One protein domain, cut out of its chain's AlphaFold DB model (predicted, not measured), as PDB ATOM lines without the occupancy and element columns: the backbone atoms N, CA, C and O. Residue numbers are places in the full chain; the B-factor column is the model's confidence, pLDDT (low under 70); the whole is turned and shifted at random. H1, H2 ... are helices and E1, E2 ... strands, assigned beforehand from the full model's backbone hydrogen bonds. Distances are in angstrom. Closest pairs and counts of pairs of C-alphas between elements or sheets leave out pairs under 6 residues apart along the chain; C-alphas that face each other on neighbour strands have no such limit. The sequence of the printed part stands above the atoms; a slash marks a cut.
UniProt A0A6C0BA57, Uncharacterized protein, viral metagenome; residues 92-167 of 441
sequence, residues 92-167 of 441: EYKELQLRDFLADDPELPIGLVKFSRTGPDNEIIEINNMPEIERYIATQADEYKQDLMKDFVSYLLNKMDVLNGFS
ATOM      1  N   GLU A  92      37.294  31.062 102.278       75.75
ATOM      2  CA  GLU A  92      37.575  32.016 103.364       75.75
ATOM      3  C   GLU A  92      37.161  33.447 103.009       75.75
ATOM      4  O   GLU A  92      36.678  34.178 103.871       75.75
ATOM      5  N   TYR A  93      37.302  33.831 101.737       76.38
ATOM      6  CA  TYR A  93      36.806  35.110 101.244       76.38
ATOM      7  C   TYR A  93      35.274  35.144 101.286       76.38
ATOM      8  O   TYR A  93      34.688  36.051 101.875       76.38
ATOM      9  N   LYS A  94      34.618  34.120 100.728       75.88
ATOM     10  CA  LYS A  94      33.148  34.027 100.668       75.88
ATOM     11  C   LYS A  94      32.514  34.006 102.058       75.88
ATOM     12  O   LYS A  94      31.504  34.663 102.287       75.88
ATOM     13  N   GLU A  95      33.116  33.282 102.995       81.00
ATOM     14  CA  GLU A  95      32.663  33.223 104.382       81.00
ATOM     15  C   GLU A  95      32.739  34.596 105.058       81.00
ATOM     16  O   GLU A  95      31.796  34.983 105.747       81.00
ATOM     17  N   LEU A  96      33.825  35.342 104.840       73.94
ATOM     18  CA  LEU A  96      33.985  36.689 105.384       73.94
ATOM     19  C   LEU A  96      32.900  37.634 104.844       73.94
ATOM     20  O   LEU A  96      32.181  38.233 105.639       73.94
ATOM     21  N   GLN A  97      32.675  37.639 103.524       72.31
ATOM     22  CA  GLN A  97      31.609  38.430 102.888       72.31
ATOM     23  C   GLN A  97      30.229  38.166 103.497       72.31
ATOM     24  O   GLN A  97      29.444  39.088 103.717       72.31
ATOM     25  N   LEU A  98      29.909  36.898 103.757       75.31
ATOM     26  CA  LEU A  98      28.614  36.526 104.318       75.31
ATOM     27  C   LEU A  98      28.508  36.857 105.803       75.31
ATOM     28  O   LEU A  98      27.429  37.217 106.261       75.31
ATOM     29  N   ARG A  99      29.600  36.748 106.568       74.69
ATOM     30  CA  ARG A  99      29.623  37.147 107.983       74.69
ATOM     31  C   ARG A  99      29.439  38.653 108.149       74.69
ATOM     32  O   ARG A  99      28.666  39.054 109.014       74.69
ATOM     33  N   ASP A 100      30.074  39.457 107.303       70.62
ATOM     34  CA  ASP A 100      29.884  40.911 107.302       70.62
ATOM     35  C   ASP A 100      28.460  41.268 106.869       70.62
ATOM     36  O   ASP A 100      27.792  42.078 107.509       70.62
ATOM     37  N   PHE A 101      27.936  40.575 105.855       69.00
ATOM     38  CA  PHE A 101      26.545  40.721 105.441       69.00
ATOM     39  C   PHE A 101      25.546  40.364 106.560       69.00
ATOM     40  O   PHE A 101      24.527  41.031 106.716       69.00
ATOM     41  N   LEU A 102      25.840  39.341 107.368       71.50
ATOM     42  CA  LEU A 102      25.038  38.974 108.540       71.50
ATOM     43  C   LEU A 102      25.103  40.013 109.664       71.50
ATOM     44  O   LEU A 102      24.148  40.134 110.422       71.50
ATOM     45  N   ALA A 103      26.205  40.753 109.789       66.12
ATOM     46  CA  ALA A 103      26.351  41.791 110.806       66.12
ATOM     47  C   ALA A 103      25.520  43.056 110.500       66.12
ATOM     48  O   ALA A 103      25.229  43.827 111.417       66.12
ATOM     49  N   ASP A 104      25.117  43.253 109.241       63.56
ATOM     50  CA  ASP A 104      24.303  44.391 108.793       63.56
ATOM     51  C   ASP A 104      22.809  44.275 109.174       63.56
ATOM     52  O   ASP A 104      22.096  45.285 109.128       63.56
ATOM     53  N   ASP A 105      22.322  43.089 109.573       64.12
ATOM     54  CA  ASP A 105      20.945  42.882 110.045       64.12
ATOM     55  C   ASP A 105      20.911  42.452 111.525       64.12
ATOM     56  O   ASP A 105      21.299  41.332 111.864       64.12
ATOM     57  N   PRO A 106      20.424  43.313 112.439       60.00
ATOM     58  CA  PRO A 106      20.415  43.024 113.869       60.00
ATOM     59  C   PRO A 106      19.374  41.974 114.284       60.00
ATOM     60  O   PRO A 106      19.362  41.570 115.451       60.00
ATOM     61  N   GLU A 107      18.459  41.567 113.399       67.44
ATOM     62  CA  GLU A 107      17.363  40.672 113.770       67.44
ATOM     63  C   GLU A 107      17.748  39.191 113.741       67.44
ATOM     64  O   GLU A 107      17.214  38.417 114.542       67.44
ATOM     65  N   LEU A 108      18.699  38.794 112.891       69.81
ATOM     66  CA  LEU A 108      19.263  37.446 112.872       69.81
ATOM     67  C   LEU A 108      20.510  37.391 113.764       69.81
ATOM     68  O   LEU A 108      21.505  38.050 113.469       69.81
ATOM     69  N   PRO A 109      20.507  36.601 114.855       72.50
ATOM     70  CA  PRO A 109      21.650  36.546 115.755       72.50
ATOM     71  C   PRO A 109      22.933  36.126 115.028       72.50
ATOM     72  O   PRO A 109      22.971  35.083 114.369       72.50
ATOM     73  N   ILE A 110      24.002  36.904 115.219       62.84
ATOM     74  CA  ILE A 110      25.352  36.575 114.748       62.84
ATOM     75  C   ILE A 110      25.752  35.233 115.385       62.84
ATOM     76  O   ILE A 110      25.952  35.139 116.595       62.84
ATOM     77  N   GLY A 111      25.801  34.171 114.575       69.56
ATOM     78  CA  GLY A 111      26.075  32.794 115.014       69.56
ATOM     79  C   GLY A 111      24.907  31.812 114.870       69.56
ATOM     80  O   GLY A 111      25.119  30.606 115.010       69.56
ATOM     81  N   LEU A 112      23.696  32.285 114.545       80.94
ATOM     82  CA  LEU A 112      22.599  31.400 114.144       80.94
ATOM     83  C   LEU A 112      22.893  30.743 112.793       80.94
ATOM     84  O   LEU A 112      22.565  29.580 112.613       80.94
ATOM     85  N   VAL A 113      23.512  31.458 111.856       82.19
ATOM     86  CA  VAL A 113      23.862  30.927 110.533       82.19
ATOM     87  C   VAL A 113      25.238  30.272 110.581       82.19
ATOM     88  O   VAL A 113      26.213  30.900 110.998       82.19
ATOM     89  N   LYS A 114      25.325  29.016 110.135       83.44
ATOM     90  CA  LYS A 114      26.578  28.254 110.065       83.44
ATOM     91  C   LYS A 114      26.888  27.859 108.627       83.44
ATOM     92  O   LYS A 114      26.069  27.235 107.953       83.44
ATOM     93  N   PHE A 115      28.098  28.188 108.187       86.56
ATOM     94  CA  PHE A 115      28.581  27.882 106.844       86.56
ATOM     95  C   PHE A 115      29.390  26.579 106.810       86.56
ATOM     96  O   PHE A 115      30.084  26.237 107.771       86.56
ATOM     97  N   SER A 116      29.321  25.854 105.696       83.69
ATOM     98  CA  SER A 116      30.143  24.674 105.405       83.69
ATOM     99  C   SER A 116      30.816  24.774 104.044       83.69
ATOM    100  O   SER A 116      30.258  25.359 103.118       83.69
ATOM    101  N   ARG A 117      31.992  24.143 103.943       84.31
ATOM    102  CA  ARG A 117      32.743  23.928 102.702       84.31
ATOM    103  C   ARG A 117      32.198  22.698 101.971       84.31
ATOM    104  O   ARG A 117      32.177  21.620 102.568       84.31
ATOM    105  N   THR A 118      31.783  22.842 100.716       73.06
ATOM    106  CA  THR A 118      31.300  21.743  99.857       73.06
ATOM    107  C   THR A 118      31.898  21.826  98.439       73.06
ATOM    108  O   THR A 118      32.595  22.783  98.092       73.06
ATOM    109  N   GLY A 119      31.664  20.799  97.609       64.00
ATOM    110  CA  GLY A 119      32.124  20.738  96.212       64.00
ATOM    111  C   GLY A 119      33.478  20.039  95.991       64.00
ATOM    112  O   GLY A 119      34.122  19.635  96.958       64.00
ATOM    113  N   PRO A 120      33.904  19.869  94.722       53.78
ATOM    114  CA  PRO A 120      35.119  19.126  94.360       53.78
ATOM    115  C   PRO A 120      36.405  19.720  94.956       53.78
ATOM    116  O   PRO A 120      37.305  18.957  95.295       53.78
ATOM    117  N   ASP A 121      36.433  21.037  95.186       63.78
ATOM    118  CA  ASP A 121      37.595  21.763  95.720       63.78
ATOM    119  C   ASP A 121      37.334  22.420  97.092       63.78
ATOM    120  O   ASP A 121      38.137  23.215  97.574       63.78
ATOM    121  N   ASN A 122      36.223  22.089  97.767       66.62
ATOM    122  CA  ASN A 122      35.802  22.709  99.038       66.62
ATOM    123  C   ASN A 122      35.588  24.240  98.973       66.62
ATOM    124  O   ASN A 122      35.646  24.925  99.998       66.62
ATOM    125  N   GLU A 123      35.340  24.780  97.779       68.25
ATOM    126  CA  GLU A 123      35.182  26.219  97.524       68.25
ATOM    127  C   GLU A 123      33.724  26.690  97.481       68.25
ATOM    128  O   GLU A 123      33.469  27.897  97.414       68.25
ATOM    129  N   ILE A 124      32.762  25.765  97.502       77.06
ATOM    130  CA  ILE A 124      31.339  26.100  97.550       77.06
ATOM    131  C   ILE A 124      30.967  26.359  99.010       77.06
ATOM    132  O   ILE A 124      31.307  25.574  99.901       77.06
ATOM    133  N   ILE A 125      30.298  27.483  99.255       79.25
ATOM    134  CA  ILE A 125      29.748  27.830 100.560       79.25
ATOM    135  C   ILE A 125      28.270  27.449 100.622       79.25
ATOM    136  O   ILE A 125      27.478  27.842  99.767       79.25
ATOM    137  N   GLU A 126      27.899  26.694 101.651       85.25
ATOM    138  CA  GLU A 126      26.519  26.275 101.932       85.25
ATOM    139  C   GLU A 126      26.145  26.588 103.386       85.25
ATOM    140  O   GLU A 126      27.022  26.666 104.247       85.25
ATOM    141  N   ILE A 127      24.848  26.749 103.678       85.94
ATOM    142  CA  ILE A 127      24.352  26.860 105.056       85.94
ATOM    143  C   ILE A 127      23.962  25.467 105.530       85.94
ATOM    144  O   ILE A 127      22.993  24.882 105.047       85.94
ATOM    145  N   ASN A 128      24.684  24.945 106.515       86.62
ATOM    146  CA  ASN A 128      24.490  23.571 106.981       86.62
ATOM    147  C   ASN A 128      23.366  23.419 108.017       86.62
ATOM    148  O   ASN A 128      23.019  22.298 108.388       86.62
ATOM    149  N   ASN A 129      22.787  24.526 108.486       88.75
ATOM    150  CA  ASN A 129      21.786  24.526 109.547       88.75
ATOM    151  C   ASN A 129      20.493  25.281 109.195       88.75
ATOM    152  O   ASN A 129      19.820  25.818 110.077       88.75
ATOM    153  N   MET A 130      20.086  25.253 107.921       88.56
ATOM    154  CA  MET A 130      18.820  25.846 107.456       88.56
ATOM    155  C   MET A 130      17.588  25.450 108.294       88.56
ATOM    156  O   MET A 130      16.830  26.338 108.685       88.56
ATOM    157  N   PRO A 131      17.415  24.175 108.710       90.38
ATOM    158  CA  PRO A 131      16.275  23.790 109.547       90.38
ATOM    159  C   PRO A 131      16.270  24.419 110.951       90.38
ATOM    160  O   PRO A 131      15.235  24.424 111.621       90.38
ATOM    161  N   GLU A 132      17.419  24.871 111.466       89.62
ATOM    162  CA  GLU A 132      17.502  25.615 112.733       89.62
ATOM    163  C   GLU A 132      17.064  27.070 112.532       89.62
ATOM    164  O   GLU A 132      16.312  27.598 113.351       89.62
ATOM    165  N   ILE A 133      17.467  27.680 111.412       85.44
ATOM    166  CA  ILE A 133      17.084  29.043 111.020       85.44
ATOM    167  C   ILE A 133      15.568  29.129 110.819       85.44
ATOM    168  O   ILE A 133      14.911  29.979 111.418       85.44
ATOM    169  N   GLU A 134      14.985  28.204 110.057       87.75
ATOM    170  CA  GLU A 134      13.536  28.156 109.814       87.75
ATOM    171  C   GLU A 134      12.735  28.000 111.115       87.75
ATOM    172  O   GLU A 134      11.729  28.684 111.323       87.75
ATOM    173  N   ARG A 135      13.209  27.148 112.037       91.00
ATOM    174  CA  ARG A 135      12.607  26.987 113.370       91.00
ATOM    175  C   ARG A 135      12.719  28.256 114.212       91.00
ATOM    176  O   ARG A 135      11.770  28.605 114.913       91.00
ATOM    177  N   TYR A 136      13.845  28.961 114.150       90.12
ATOM    178  CA  TYR A 136      14.015  30.229 114.859       90.12
ATOM    179  C   TYR A 136      13.057  31.307 114.336       90.12
ATOM    180  O   TYR A 136      12.418  31.999 115.129       90.12
ATOM    181  N   ILE A 137      12.894  31.408 113.016       84.81
ATOM    182  CA  ILE A 137      11.950  32.342 112.392       84.81
ATOM    183  C   ILE A 137      10.519  31.999 112.814       84.81
ATOM    184  O   ILE A 137       9.795  32.866 113.294       84.81
ATOM    185  N   ALA A 138      10.122  30.727 112.723       87.38
ATOM    186  CA  ALA A 138       8.770  30.289 113.073       87.38
ATOM    187  C   ALA A 138       8.399  30.513 114.552       87.38
ATOM    188  O   ALA A 138       7.217  30.577 114.883       87.38
ATOM    189  N   THR A 139       9.385  30.630 115.446       87.25
ATOM    190  CA  THR A 139       9.153  30.895 116.877       87.25
ATOM    191  C   THR A 139       9.066  32.386 117.219       87.25
ATOM    192  O   THR A 139       8.739  32.718 118.360       87.25
ATOM    193  N   GLN A 140       9.301  33.299 116.265       84.88
ATOM    194  CA  GLN A 140       9.088  34.733 116.489       84.88
ATOM    195  C   GLN A 140       7.591  35.044 116.609       84.88
ATOM    196  O   GLN A 140       6.792  34.587 115.802       84.88
ATOM    197  N   ALA A 141       7.193  35.846 117.597       70.88
ATOM    198  CA  ALA A 141       5.776  36.138 117.844       70.88
ATOM    199  C   ALA A 141       5.139  37.108 116.826       70.88
ATOM    200  O   ALA A 141       3.917  37.155 116.715       70.88
ATOM    201  N   ASP A 142       5.948  37.898 116.119       85.62
ATOM    202  CA  ASP A 142       5.495  38.945 115.199       85.62
ATOM    203  C   ASP A 142       5.613  38.481 113.740       85.62
ATOM    204  O   ASP A 142       6.715  38.234 113.254       85.62
ATOM    205  N   GLU A 143       4.478  38.392 113.046       75.06
ATOM    206  CA  GLU A 143       4.377  37.978 111.640       75.06
ATOM    207  C   GLU A 143       5.169  38.906 110.703       75.06
ATOM    208  O   GLU A 143       5.842  38.436 109.789       75.06
ATOM    209  N   TYR A 144       5.202  40.213 110.986       74.69
ATOM    210  CA  TYR A 144       6.000  41.165 110.209       74.69
ATOM    211  C   TYR A 144       7.503  40.896 110.361       74.69
ATOM    212  O   TYR A 144       8.255  40.943 109.388       74.69
ATOM    213  N   LYS A 145       7.934  40.561 111.580       75.25
ATOM    214  CA  LYS A 145       9.324  40.206 111.878       75.25
ATOM    215  C   LYS A 145       9.722  38.880 111.223       75.25
ATOM    216  O   LYS A 145      10.818  38.755 110.687       75.25
ATOM    217  N   GLN A 146       8.812  37.904 111.219       69.38
ATOM    218  CA  GLN A 146       9.017  36.647 110.498       69.38
ATOM    219  C   GLN A 146       9.239  36.882 109.003       69.38
ATOM    220  O   GLN A 146      10.142  36.281 108.423       69.38
ATOM    221  N   ASP A 147       8.432  37.740 108.380       67.88
ATOM    222  CA  ASP A 147       8.540  38.036 106.953       67.88
ATOM    223  C   ASP A 147       9.842  38.773 106.613       67.88
ATOM    224  O   ASP A 147      10.508  38.401 105.648       67.88
ATOM    225  N   LEU A 148      10.273  39.730 107.447       70.94
ATOM    226  CA  LEU A 148      11.579  40.382 107.293       70.94
ATOM    227  C   LEU A 148      12.741  39.381 107.354       70.94
ATOM    228  O   LEU A 148      13.620  39.406 106.495       70.94
ATOM    229  N   MET A 149      12.722  38.461 108.321       72.94
ATOM    230  CA  MET A 149      13.761  37.433 108.440       72.94
ATOM    231  C   MET A 149      13.763  36.458 107.258       72.94
ATOM    232  O   MET A 149      14.834  36.067 106.799       72.94
ATOM    233  N   LYS A 150      12.590  36.063 106.739       70.69
ATOM    234  CA  LYS A 150      12.490  35.205 105.539       70.69
ATOM    235  C   LYS A 150      13.040  35.907 104.300       70.69
ATOM    236  O   LYS A 150      13.773  35.285 103.527       70.69
ATOM    237  N   ASP A 151      12.709  37.185 104.125       63.16
ATOM    238  CA  ASP A 151      13.232  38.011 103.036       63.16
ATOM    239  C   ASP A 151      14.762  38.133 103.145       63.16
ATOM    240  O   ASP A 151      15.468  37.964 102.147       63.16
ATOM    241  N   PHE A 152      15.295  38.332 104.355       68.69
ATOM    242  CA  PHE A 152      16.738  38.380 104.584       68.69
ATOM    243  C   PHE A 152      17.429  37.037 104.309       68.69
ATOM    244  O   PHE A 152      18.448  37.013 103.622       68.69
ATOM    245  N   VAL A 153      16.890  35.907 104.784       73.62
ATOM    246  CA  VAL A 153      17.454  34.572 104.496       73.62
ATOM    247  C   VAL A 153      17.450  34.293 102.994       73.62
ATOM    248  O   VAL A 153      18.438  33.797 102.459       73.62
ATOM    249  N   SER A 154      16.380  34.674 102.294       66.62
ATOM    250  CA  SER A 154      16.314  34.568 100.832       66.62
ATOM    251  C   SER A 154      17.405  35.409 100.159       66.62
ATOM    252  O   SER A 154      18.034  34.969  99.198       66.62
ATOM    253  N   TYR A 155      17.674  36.604 100.686       59.94
ATOM    254  CA  TYR A 155      18.739  37.469 100.189       59.94
ATOM    255  C   TYR A 155      20.139  36.910 100.481       59.94
ATOM    256  O   TYR A 155      21.016  36.973  99.622       59.94
ATOM    257  N   LEU A 156      20.348  36.333 101.665       66.62
ATOM    258  CA  LEU A 156      21.587  35.659 102.041       66.62
ATOM    259  C   LEU A 156      21.884  34.485 101.098       66.62
ATOM    260  O   LEU A 156      23.009  34.366 100.618       66.62
ATOM    261  N   LEU A 157      20.877  33.663 100.788       65.19
ATOM    262  CA  LEU A 157      20.999  32.560  99.830       65.19
ATOM    263  C   LEU A 157      21.358  33.064  98.424       65.19
ATOM    264  O   LEU A 157      22.266  32.524  97.803       65.19
ATOM    265  N   ASN A 158      20.742  34.153  97.956       53.25
ATOM    266  CA  ASN A 158      21.118  34.764  96.675       53.25
ATOM    267  C   ASN A 158      22.570  35.282  96.701       53.25
ATOM    268  O   ASN A 158      23.354  35.025  95.790       53.25
ATOM    269  N   LYS A 159      22.987  35.941  97.791       59.97
ATOM    270  CA  LYS A 159      24.377  36.394  97.943       59.97
ATOM    271  C   LYS A 159      25.362  35.223  97.925       59.97
ATOM    272  O   LYS A 159      26.442  35.359  97.357       59.97
ATOM    273  N   MET A 160      24.992  34.081  98.501       67.06
ATOM    274  CA  MET A 160      25.770  32.847  98.410       67.06
ATOM    275  C   MET A 160      25.832  32.296  96.991       67.06
ATOM    276  O   MET A 160      26.908  31.891  96.573       67.06
ATOM    277  N   ASP A 161      24.730  32.305  96.243       58.69
ATOM    278  CA  ASP A 161      24.712  31.870  94.843       58.69
ATOM    279  C   ASP A 161      25.612  32.745  93.967       58.69
ATOM    280  O   ASP A 161      26.356  32.222  93.140       58.69
ATOM    281  N   VAL A 162      25.617  34.061  94.198       54.00
ATOM    282  CA  VAL A 162      26.566  34.991  93.565       54.00
ATOM    283  C   VAL A 162      28.001  34.660  93.983       54.00
ATOM    284  O   VAL A 162      28.880  34.545  93.132       54.00
ATOM    285  N   LEU A 163      28.246  34.432  95.278       59.81
ATOM    286  CA  LEU A 163      29.586  34.127  95.786       59.81
ATOM    287  C   LEU A 163      30.130  32.779  95.280       59.81
ATOM    288  O   LEU A 163      31.313  32.631  94.981       59.81
ATOM    289  N   ASN A 164      29.256  31.788  95.158       59.59
ATOM    290  CA  ASN A 164      29.528  30.499  94.531       59.59
ATOM    291  C   ASN A 164      29.606  30.608  93.004       59.59
ATOM    292  O   ASN A 164      30.199  29.748  92.364       59.59
ATOM    293  N   GLY A 165      29.037  31.664  92.425       52.84
ATOM    294  CA  GLY A 165      29.175  32.026  91.022       52.84
ATOM    295  C   GLY A 165      30.601  32.427  90.657       52.84
ATOM    296  O   GLY A 165      31.046  32.053  89.584       52.84
ATOM    297  N   PHE A 166      31.366  33.059  91.560       47.03
ATOM    298  CA  PHE A 166      32.769  33.436  91.293       47.03
ATOM    299  C   PHE A 166      33.686  32.251  90.945       47.03
ATOM    300  O   PHE A 166      34.713  32.446  90.298       47.03
ATOM    301  N   SER A 167      33.343  31.018  91.343       38.22
ATOM    302  CA  SER A 167      34.111  29.820  90.964       38.22
ATOM    303  C   SER A 167      33.765  29.276  89.572       38.22
ATOM    304  O   SER A 167      34.347  28.277  89.145       38.22
TER     305      SER A 167
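What this domain is: This is residues 92 to 167 of the 441 residues of an uncharacterized protein of viral metagenome (UniProt A0A6C0BA57). What is the picture? Long helix H3 runs the length of an elongated body; H1 packs beside its later half, H2 beside its early part, and the small strand hairpin E1-E2 covers the H1 end. What makes it? The printed part has 76 residues, mostly helix, ordered H1 E1 E2 H2 H3, with one antiparallel sheet. It is compact, with radius of gyration of the C-alphas 12.8 A and spans 41 by 21 by 18 A.

How they stand to each other: What pairs? E1, residues 115 to 118, and E2, residues 124 to 127, form an antiparallel hairpin; N 116 and O 126, 2.8 A apart, are within hydrogen-bond range. What touches H3, residues 143 to 165? H1, residues 92 to 103, touches its residues 156 to 164 alone, opposite ways at a shallow tilt of 18 degrees; the closest C-alphas, Lys 94 and Leu 163, are 6.0 A apart. H2, residues 130 to 138, touches its residues 146 to 150 alone in a helical hairpin, closest C-alphas Ile 137 and Gln 146, 5.5 A. In H1, H2 and H3 every O i to N i+4 pair is within hydrogen-bond range.

Where its parts are: Where does H1 begin? C-alpha 92 is at (37.575, 32.016, 103.364); H1 spans 16.6 A. Where does H3 end? C-alpha 165 is at (29.175, 32.026, 91.022); H3 spans 32.8 A.

The domain as a whole: Any cut? The printed part has no cut; the H1 to E1 link is long. Where is confidence low? Residues under 70 include 154 to 167.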